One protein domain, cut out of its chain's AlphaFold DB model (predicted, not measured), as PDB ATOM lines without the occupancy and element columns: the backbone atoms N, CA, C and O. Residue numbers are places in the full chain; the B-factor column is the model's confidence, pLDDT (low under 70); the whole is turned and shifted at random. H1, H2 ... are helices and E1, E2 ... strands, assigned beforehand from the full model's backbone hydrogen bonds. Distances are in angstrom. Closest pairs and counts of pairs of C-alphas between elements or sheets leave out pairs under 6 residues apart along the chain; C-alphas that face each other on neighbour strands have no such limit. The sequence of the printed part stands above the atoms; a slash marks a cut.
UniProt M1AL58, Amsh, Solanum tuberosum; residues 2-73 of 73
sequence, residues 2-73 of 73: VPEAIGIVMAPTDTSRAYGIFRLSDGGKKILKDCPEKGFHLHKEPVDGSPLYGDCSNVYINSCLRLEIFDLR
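Overview. This is residues 2 to 73 of the 73 residues of the protein "Amsh" of Solanum tuberosum (UniProt M1AL58). Little regular structure: a small, staggered three-stranded sheet with one short helix, H1, at the end of its longest strand, and long loops, of which residues 12 to 17, 36 to 42 and the tail 60 to 73 stick out. The 72 printed residues hold E1, E2, H1, E3 in chain order; the antiparallel sheet runs E1, E2, E3. The class is mixed, with 21 residues in named elements; the whole is loose, radius of gyration of the C-alphas 15.4 A, spans 41 by 31 by 30 A.

Arrangement. E1, residues 7 to 10, forms an antiparallel hairpin with E2, residues 19 to 24, at 158 degrees; N 7 and O 22 are 2.8 A apart, within hydrogen-bond range. H1, residues 26 to 33, has every O i to N i+4 pair within range. E3, residues 53 to 55, is antiparallel to E2 at 131 degrees, with N 23 and O 54 2.9 A apart. E1 and E3 are apart. H1 only grazes the sheet; the closest C-alphas of H1 and E3, Gly 28 and Tyr 53, are 6.4 A apart.

Along the chain. E1 (9.9 A) begins at C-alpha 7 (30.678, 35.836, -7.800). E2 measures 16.6 A, H1 10.7 A. E3 (7.3 A) ends at C-alpha 55 (40.040, 34.584, -5.997).

Size, cuts and confidence. The farthest C-alphas, Pro 36 and Cys 64, are 42.0 A apart. The printed part has no cut; the link H1 to E3 is long, 19 residues. No printed residue is under pLDDT 70.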
ATOM      1  N   VAL A   2      27.055  25.129 -11.273       88.75
ATOM      2  CA  VAL A   2      27.984  25.152 -12.415       88.75
ATOM      3  C   VAL A   2      29.407  25.319 -11.861       88.75
ATOM      4  O   VAL A   2      29.612  26.267 -11.098       88.75
ATOM      5  N   PRO A   3      30.367  24.425 -12.162       87.56
ATOM      6  CA  PRO A   3      31.723  24.490 -11.601       87.56
ATOM      7  C   PRO A   3      32.441  25.821 -11.864       87.56
ATOM      8  O   PRO A   3      33.178  26.312 -11.010       87.56
ATOM      9  N   GLU A   4      32.189  26.416 -13.026       92.25
ATOM     10  CA  GLU A   4      32.826  27.633 -13.518       92.25
ATOM     11  C   GLU A   4      32.190  28.909 -12.964       92.25
ATOM     12  O   GLU A   4      32.778  29.978 -13.134       92.25
ATOM     13  N   ALA A   5      31.043  28.810 -12.280       93.44
ATOM     14  CA  ALA A   5      30.333  29.960 -11.731       93.44
ATOM     15  C   ALA A   5      31.257  30.841 -10.874       93.44
ATOM     16  O   ALA A   5      32.104  30.343 -10.122       93.44
ATOM     17  N   ILE A   6      31.066  32.154 -11.001       95.62
ATOM     18  CA  ILE A   6      31.814  33.186 -10.282       95.62
ATOM     19  C   ILE A   6      30.851  34.143  -9.582       95.62
ATOM     20  O   ILE A   6      29.750  34.398 -10.069       95.62
ATOM     21  N   GLY A   7      31.286  34.682  -8.448       95.62
ATOM     22  CA  GLY A   7      30.678  35.836  -7.800       95.62
ATOM     23  C   GLY A   7      31.520  37.076  -8.076       95.62
ATOM     24  O   GLY A   7      32.707  37.094  -7.755       95.62
ATOM     25  N   ILE A   8      30.914  38.103  -8.671       96.12
ATOM     26  CA  ILE A   8      31.545  39.412  -8.858       96.12
ATOM     27  C   ILE A   8      31.016  40.334  -7.763       96.12
ATOM     28  O   ILE A   8      29.807  40.526  -7.643       96.12
ATOM     29  N   VAL A   9      31.919  40.899  -6.966       97.31
ATOM     30  CA  VAL A   9      31.599  41.873  -5.918       97.31
ATOM     31  C   VAL A   9      32.159  43.218  -6.338       97.31
ATOM     32  O   VAL A   9      33.350  43.329  -6.619       97.31
ATOM     33  N   MET A  10      31.310  44.239  -6.352       97.00
ATOM     34  CA  MET A  10      31.716  45.621  -6.591       97.00
ATOM     35  C   MET A  10      31.810  46.343  -5.247       97.00
ATOM     36  O   MET A  10      30.851  46.335  -4.477       97.00
ATOM     37  N   ALA A  11      32.948  46.975  -4.976       97.44
ATOM     38  CA  ALA A  11      33.236  47.702  -3.743       97.44
ATOM     39  C   ALA A  11      33.723  49.127  -4.078       97.44
ATOM     40  O   ALA A  11      34.887  49.458  -3.874       97.44
ATOM     41  N   PRO A  12      32.853  49.998  -4.629       96.62
ATOM     42  CA  PRO A  12      33.264  51.291  -5.188       96.62
ATOM     43  C   PRO A  12      33.824  52.280  -4.155       96.62
ATOM     44  O   PRO A  12      34.481  53.245  -4.533       96.62
ATOM     45  N   THR A  13      33.556  52.068  -2.865       96.94
ATOM     46  CA  THR A  13      34.058  52.902  -1.763       96.94
ATOM     47  C   THR A  13      35.306  52.327  -1.095       96.94
ATOM     48  O   THR A  13      35.852  52.957  -0.193       96.94
ATOM     49  N   ASP A  14      35.737  51.125  -1.484       96.69
ATOM     50  CA  ASP A  14      36.945  50.502  -0.953       96.69
ATOM     51  C   ASP A  14      38.177  51.130  -1.619       96.69
ATOM     52  O   ASP A  14      38.319  51.123  -2.843       96.69
ATOM     53  N   THR A  15      39.068  51.707  -0.809       96.56
ATOM     54  CA  THR A  15      40.270  52.404  -1.291       96.56
ATOM     55  C   THR A  15      41.395  51.457  -1.708       96.56
ATOM     56  O   THR A  15      42.343  51.896  -2.356       96.56
ATOM     57  N   SER A  16      41.310  50.174  -1.351       96.56
ATOM     58  CA  SER A  16      42.316  49.154  -1.651       96.56
ATOM     59  C   SER A  16      41.970  48.332  -2.892       96.56
ATOM     60  O   SER A  16      42.847  48.040  -3.707       96.56
ATOM     61  N   ARG A  17      40.693  47.961  -3.059       94.12
ATOM     62  CA  ARG A  17      40.237  47.066  -4.127       94.12
ATOM     63  C   ARG A  17      38.790  47.370  -4.519       94.12
ATOM     64  O   ARG A  17      37.856  46.985  -3.831       94.12
ATOM     65  N   ALA A  18      38.606  47.964  -5.698       95.06
ATOM     66  CA  ALA A  18      37.289  48.385  -6.188       95.06
ATOM     67  C   ALA A  18      36.343  47.229  -6.577       95.06
ATOM     68  O   ALA A  18      35.133  47.430  -6.691       95.06
ATOM     69  N   TYR A  19      36.873  46.029  -6.835       95.31
ATOM     70  CA  TYR A  19      36.074  44.844  -7.149       95.31
ATOM     71  C   TYR A  19      36.824  43.544  -6.846       95.31
ATOM     72  O   TYR A  19      38.056  43.485  -6.892       95.31
ATOM     73  N   GLY A  20      36.075  42.473  -6.598       95.44
ATOM     74  CA  GLY A  20      36.591  41.118  -6.436       95.44
ATOM     75  C   GLY A  20      35.851  40.115  -7.313       95.44
ATOM     76  O   GLY A  20      34.655  40.265  -7.562       95.44
ATOM     77  N   ILE A  21      36.572  39.101  -7.795       96.81
ATOM     78  CA  ILE A  21      36.004  37.993  -8.568       96.81
ATOM     79  C   ILE A  21      36.346  36.704  -7.838       96.81
ATOM     80  O   ILE A  21      37.510  36.308  -7.774       96.81
ATOM     81  N   PHE A  22      35.320  36.062  -7.293       96.44
ATOM     82  CA  PHE A  22      35.469  34.966  -6.349       96.44
ATOM     83  C   PHE A  22      34.771  33.698  -6.821       96.44
ATOM     84  O   PHE A  22      33.795  33.735  -7.575       96.44
ATOM     85  N   ARG A  23      35.234  32.563  -6.305       95.44
ATOM     86  CA  ARG A  23      34.554  31.270  -6.403       95.44
ATOM     87  C   ARG A  23      34.610  30.570  -5.056       95.44
ATOM     88  O   ARG A  23      35.568  30.723  -4.302       95.44
ATOM     89  N   LEU A  24      33.584  29.773  -4.779       94.38
ATOM     90  CA  LEU A  24      33.590  28.858  -3.645       94.38
ATOM     91  C   LEU A  24      34.713  27.825  -3.785       94.38
ATOM     92  O   LEU A  24      34.866  27.206  -4.844       94.38
ATOM     93  N   SER A  25      35.445  27.593  -2.701       93.06
ATOM     94  CA  SER A  25      36.331  26.434  -2.608       93.06
ATOM     95  C   SER A  25      35.510  25.143  -2.632       93.06
ATOM     96  O   SER A  25      34.290  25.157  -2.449       93.06
ATOM     97  N   ASP A  26      36.151  23.997  -2.847       91.12
ATOM     98  CA  ASP A  26      35.429  22.722  -2.811       91.12
ATOM     99  C   ASP A  26      34.867  22.420  -1.411       91.12
ATOM    100  O   ASP A  26      33.739  21.931  -1.290       91.12
ATOM    101  N   GLY A  27      35.583  22.825  -0.355       93.19
ATOM    102  CA  GLY A  27      35.081  22.821   1.020       93.19
ATOM    103  C   GLY A  27      33.874  23.746   1.207       93.19
ATOM    104  O   GLY A  27      32.844  23.317   1.733       93.19
ATOM    105  N   GLY A  28      33.950  24.981   0.703       94.00
ATOM    106  CA  GLY A  28      32.860  25.956   0.769       94.00
ATOM    107  C   GLY A  28      31.602  25.509   0.027       94.00
ATOM    108  O   GLY A  28      30.498  25.610   0.565       94.00
ATOM    109  N   LYS A  29      31.751  24.915  -1.166       93.12
ATOM    110  CA  LYS A  29      30.637  24.316  -1.924       93.12
ATOM    111  C   LYS A  29      29.910  23.253  -1.104       93.12
ATOM    112  O   LYS A  29      28.682  23.230  -1.111       93.12
ATOM    113  N   LYS A  30      30.647  22.373  -0.419       93.06
ATOM    114  CA  LYS A  30      30.062  21.311   0.412       93.06
ATOM    115  C   LYS A  30      29.333  21.892   1.626       93.06
ATOM    116  O   LYS A  30      28.182  21.546   1.860       93.06
ATOM    117  N   ILE A  31      29.974  22.811   2.350       95.19
ATOM    118  CA  ILE A  31      29.402  23.439   3.551       95.19
ATOM    119  C   ILE A  31      28.098  24.171   3.234       95.19
ATOM    120  O   ILE A  31      27.109  23.959   3.929       95.19
ATOM    121  N   LEU A  32      28.083  24.998   2.187       94.00
ATOM    122  CA  LEU A  32      26.908  25.794   1.827       94.00
ATOM    123  C   LEU A  32      25.776  24.937   1.258       94.00
ATOM    124  O   LEU A  32      24.612  25.196   1.541       94.00
ATOM    125  N   LYS A  33      26.107  23.901   0.479       94.06
ATOM    126  CA  LYS A  33      25.109  22.981  -0.078       94.06
ATOM    127  C   LYS A  33      24.371  22.200   1.013       94.06
ATOM    128  O   LYS A  33      23.173  21.972   0.873       94.06
ATOM    129  N   ASP A  34      25.080  21.790   2.060       94.44
ATOM    130  CA  ASP A  34      24.537  20.938   3.122       94.44
ATOM    131  C   ASP A  34      23.978  21.753   4.311       94.44
ATOM    132  O   ASP A  34      23.534  21.173   5.304       94.44
ATOM    133  N   CYS A  35      24.000  23.091   4.247       95.50
ATOM    134  CA  CYS A  35      23.521  23.956   5.323       95.50
ATOM    135  C   CYS A  35      21.983  24.100   5.301       95.50
ATOM    136  O   CYS A  35      21.432  24.554   4.296       95.50
ATOM    137  N   PRO A  36      21.271  23.756   6.395       96.69
ATOM    138  CA  PRO A  36      19.812  23.870   6.456       96.69
ATOM    139  C   PRO A  36      19.320  25.234   6.970       96.69
ATOM    140  O   PRO A  36      18.114  25.495   6.948       96.69
ATOM    141  N   GLU A  37      20.218  26.074   7.490       97.50
ATOM    142  CA  GLU A  37      19.871  27.341   8.129       97.50
ATOM    143  C   GLU A  37      19.394  28.381   7.105       97.50
ATOM    144  O   GLU A  37      19.777  28.384   5.935       97.50
ATOM    145  N   LYS A  38      18.510  29.275   7.554       96.00
ATOM    146  CA  LYS A  38      17.928  30.346   6.738       96.00
ATOM    147  C   LYS A  38      18.150  31.689   7.416       96.00
ATOM    148  O   LYS A  38      18.164  31.774   8.640       96.00
ATOM    149  N   GLY A  39      18.236  32.745   6.615       96.44
ATOM    150  CA  GLY A  39      18.559  34.083   7.109       96.44
ATOM    151  C   GLY A  39      20.051  34.235   7.403       96.44
ATOM    152  O   GLY A  39      20.862  33.417   6.972       96.44
ATOM    153  N   PHE A  40      20.420  35.302   8.106       97.38
ATOM    154  CA  PHE A  40      21.817  35.588   8.425       97.38
ATOM    155  C   PHE A  40      22.320  34.692   9.554       97.38
ATOM    156  O   PHE A  40      21.745  34.674  10.641       97.38
ATOM    157  N   HIS A  41      23.407  33.978   9.290       97.25
ATOM    158  CA  HIS A  41      24.085  33.110  10.243       97.25
ATOM    159  C   HIS A  41      25.557  32.944   9.838       97.25
ATOM    160  O   HIS A  41      25.964  33.345   8.745       97.25
ATOM    161  N   LEU A  42      26.367  32.395  10.742       96.44
ATOM    162  CA  LEU A  42      27.789  32.148  10.510       96.44
ATOM    163  C   LEU A  42      27.997  30.745   9.932       96.44
ATOM    164  O   LEU A  42      27.341  29.793  10.348       96.44
ATOM    165  N   HIS A  43      28.966  30.601   9.030       95.00
ATOM    166  CA  HIS A  43      29.401  29.294   8.544       95.00
ATOM    167  C   HIS A  43      30.702  28.860   9.214       95.00
ATOM    168  O   HIS A  43      31.576  29.671   9.507       95.00
ATOM    169  N   LYS A  44      30.819  27.550   9.438       91.38
ATOM    170  CA  LYS A  44      32.060  26.902   9.871       91.38
ATOM    171  C   LYS A  44      33.111  26.942   8.763       91.38
ATOM    172  O   LYS A  44      32.759  26.904   7.585       91.38
ATOM    173  N   GLU A  45      34.379  26.929   9.153       90.75
ATOM    174  CA  GLU A  45      35.482  26.771   8.207       90.75
ATOM    175  C   GLU A  45      35.550  25.332   7.651       90.75
ATOM    176  O   GLU A  45      35.167  24.370   8.336       90.75
ATOM    177  N   PRO A  46      36.031  25.157   6.411       92.75
ATOM    178  CA  PRO A  46      36.448  23.868   5.871       92.75
ATOM    179  C   PRO A  46      37.433  23.107   6.774       92.75
ATOM    180  O   PRO A  46      38.320  23.682   7.400       92.75
ATOM    181  N   VAL A  47      37.298  21.776   6.814       90.31
ATOM    182  CA  VAL A  47      38.129  20.883   7.655       90.31
ATOM    183  C   VAL A  47      39.610  20.926   7.265       90.31
ATOM    184  O   VAL A  47      40.479  20.709   8.101       90.31
ATOM    185  N   ASP A  48      39.893  21.208   5.996       88.44
ATOM    186  CA  ASP A  48      41.246  21.342   5.451       88.44
ATOM    187  C   ASP A  48      41.881  22.717   5.732       88.44
ATOM    188  O   ASP A  48      43.015  22.957   5.326       88.44
ATOM    189  N   GLY A  49      41.168  23.619   6.419       90.06
ATOM    190  CA  GLY A  49      41.622  24.978   6.706       90.06
ATOM    191  C   GLY A  49      41.644  25.898   5.484       90.06
ATOM    192  O   GLY A  49      42.153  27.015   5.573       90.06
ATOM    193  N   SER A  50      41.115  25.450   4.341       91.19
ATOM    194  CA  SER A  50      40.922  26.315   3.179       91.19
ATOM    195  C   SER A  50      39.831  27.354   3.464       91.19
ATOM    196  O   SER A  50      38.934  27.088   4.257       91.19
ATOM    197  N   PRO A  51      39.854  28.539   2.830       94.81
ATOM    198  CA  PRO A  51      38.766  29.499   2.984       94.81
ATOM    199  C   PRO A  51      37.489  29.000   2.287       94.81
ATOM    200  O   PRO A  51      37.546  28.225   1.328       94.81
ATOM    201  N   LEU A  52      36.316  29.489   2.702       95.56
ATOM    202  CA  LEU A  52      35.033  29.181   2.040       95.56
ATOM    203  C   LEU A  52      34.990  29.629   0.566       95.56
ATOM    204  O   LEU A  52      34.334  29.002  -0.269       95.56
ATOM    205  N   TYR A  53      35.694  30.710   0.242       95.38
ATOM    206  CA  TYR A  53      35.826  31.253  -1.105       95.38
ATOM    207  C   TYR A  53      37.229  31.822  -1.318       95.38
ATOM    208  O   TYR A  53      37.934  32.144  -0.365       95.38
ATOM    209  N   GLY A  54      37.626  31.966  -2.577       94.50
ATOM    210  CA  GLY A  54      38.901  32.574  -2.954       94.50
ATOM    211  C   GLY A  54      38.830  33.254  -4.314       94.50
ATOM    212  O   GLY A  54      37.811  33.166  -5.006       94.50
ATOM    213  N   ASP A  55      39.907  33.947  -4.684       93.75
ATOM    214  CA  ASP A  55      40.040  34.584  -5.997       93.75
ATOM    215  C   ASP A  55      40.001  33.553  -7.138       93.75
ATOM    216  O   ASP A  55      40.536  32.444  -7.044       93.75
ATOM    217  N   CYS A  56      39.379  33.933  -8.253       92.38
ATOM    218  CA  CYS A  56      39.337  33.110  -9.457       92.38
ATOM    219  C   CYS A  56      40.596  33.288 -10.313       92.38
ATOM    220  O   CYS A  56      40.804  34.352 -10.891       92.38
ATOM    221  N   SER A  57      41.377  32.223 -10.499       88.19
ATOM    222  CA  SER A  57      42.547  32.227 -11.396       88.19
ATOM    223  C   SER A  57      42.216  31.961 -12.871       88.19
ATOM    224  O   SER A  57      43.018  32.265 -13.747       88.19
ATOM    225  N   ASN A  58      41.039  31.406 -13.170       89.31
ATOM    226  CA  ASN A  58      40.612  31.010 -14.518       89.31
ATOM    227  C   ASN A  58      39.633  32.009 -15.160       89.31
ATOM    228  O   ASN A  58      38.728  31.610 -15.893       89.31
ATOM    229  N   VAL A  59      39.785  33.299 -14.860       93.62
ATOM    230  CA  VAL A  59      38.970  34.375 -15.433       93.62
ATOM    231  C   VAL A  59      39.850  35.261 -16.299       93.62
ATOM    232  O   VAL A  59      40.911  35.710 -15.876       93.62
ATOM    233  N   TYR A  60      39.379  35.533 -17.509       93.06
ATOM    234  CA  TYR A  60      39.987  36.491 -18.418       93.06
ATOM    235  C   TYR A  60      39.060  37.698 -18.568       93.06
ATOM    236  O   TYR A  60      37.888  37.542 -18.911       93.06
ATOM    237  N   ILE A  61      39.580  38.898 -18.295       91.44
ATOM    238  CA  ILE A  61      38.831  40.152 -18.416       91.44
ATOM    239  C   ILE A  61      39.200  40.810 -19.741       91.44
ATOM    240  O   ILE A  61      40.365  41.112 -19.991       91.44
ATOM    241  N   ASN A  62      38.190  41.068 -20.567       93.62
ATOM    242  CA  ASN A  62      38.339  41.772 -21.832       93.62
ATOM    243  C   ASN A  62      37.372  42.958 -21.878       93.62
ATOM    244  O   ASN A  62      36.160  42.778 -21.978       93.62
ATOM    245  N   SER A  63      37.924  44.169 -21.824       91.19
ATOM    246  CA  SER A  63      37.168  45.426 -21.854       91.19
ATOM    247  C   SER A  63      36.576  45.762 -23.226       91.19
ATOM    248  O   SER A  63      35.749  46.665 -23.318       91.19
ATOM    249  N   CYS A  64      36.963  45.047 -24.284       93.75
ATOM    250  CA  CYS A  64      36.437  45.238 -25.636       93.75
ATOM    251  C   CYS A  64      35.185  44.393 -25.920       93.75
ATOM    252  O   CYS A  64      34.639  44.458 -27.021       93.75
ATOM    253  N   LEU A  65      34.737  43.570 -24.966       94.00
ATOM    254  CA  LEU A  65      33.507  42.802 -25.121       94.00
ATOM    255  C   LEU A  65      32.289  43.714 -24.976       94.00
ATOM    256  O   LEU A  65      32.187  44.505 -24.041       94.00
ATOM    257  N   ARG A  66      31.325  43.562 -25.887       95.06
ATOM    258  CA  ARG A  66      30.008  44.180 -25.739       95.06
ATOM    259  C   ARG A  66      29.253  43.460 -24.624       95.06
ATOM    260  O   ARG A  66      29.040  42.253 -24.704       95.06
ATOM    261  N   LEU A  67      28.834  44.216 -23.616       93.62
ATOM    262  CA  LEU A  67      27.959  43.750 -22.546       93.62
ATOM    263  C   LEU A  67      26.551  44.290 -22.787       93.62
ATOM    264  O   LEU A  67      26.381  45.455 -23.144       93.62
ATOM    265  N   GLU A  68      25.547  43.445 -22.582       96.62
ATOM    266  CA  GLU A  68      24.140  43.834 -22.637       96.62
ATOM    267  C   GLU A  68      23.536  43.692 -21.243       96.62
ATOM    268  O   GLU A  68      23.685  42.658 -20.593       96.62
ATOM    269  N   ILE A  69      22.885  44.755 -20.774       96.31
ATOM    270  CA  ILE A  69      22.221  44.786 -19.473       96.31
ATOM    271  C   ILE A  69      20.721  44.775 -19.735       96.31
ATOM    272  O   ILE A  69      20.185  45.708 -20.333       96.31
ATOM    273  N   PHE A  70      20.057  43.725 -19.266       97.25
ATOM    274  CA  PHE A  70      18.605  43.617 -19.276       97.25
ATOM    275  C   PHE A  70      18.102  43.859 -17.857       97.25
ATOM    276  O   PHE A  70      18.333  43.047 -16.962       97.25
ATOM    277  N   ASP A  71      17.458  45.001 -17.650       97.19
ATOM    278  CA  ASP A  71      16.879  45.374 -16.367       97.19
ATOM    279  C   ASP A  71      15.421  44.903 -16.292       97.19
ATOM    280  O   ASP A  71      14.602  45.297 -17.119       97.19
ATOM    281  N   LEU A  72      15.122  44.025 -15.331       97.62
ATOM    282  CA  LEU A  72      13.801  43.412 -15.127       97.62
ATOM    283  C   LEU A  72      13.126  43.870 -13.818       97.62
ATOM    284  O   LEU A  72      12.197  43.205 -13.360       97.62
ATOM    285  N   ARG A  73      13.652  44.922 -13.173       91.56
ATOM    286  CA  ARG A  73      13.139  45.469 -11.905       91.56
ATOM    287  C   ARG A  73      11.773  46.134 -12.045       91.56
ATOM    288  O   ARG A  73      11.497  46.711 -13.119       91.56
TER     289      ARG A  73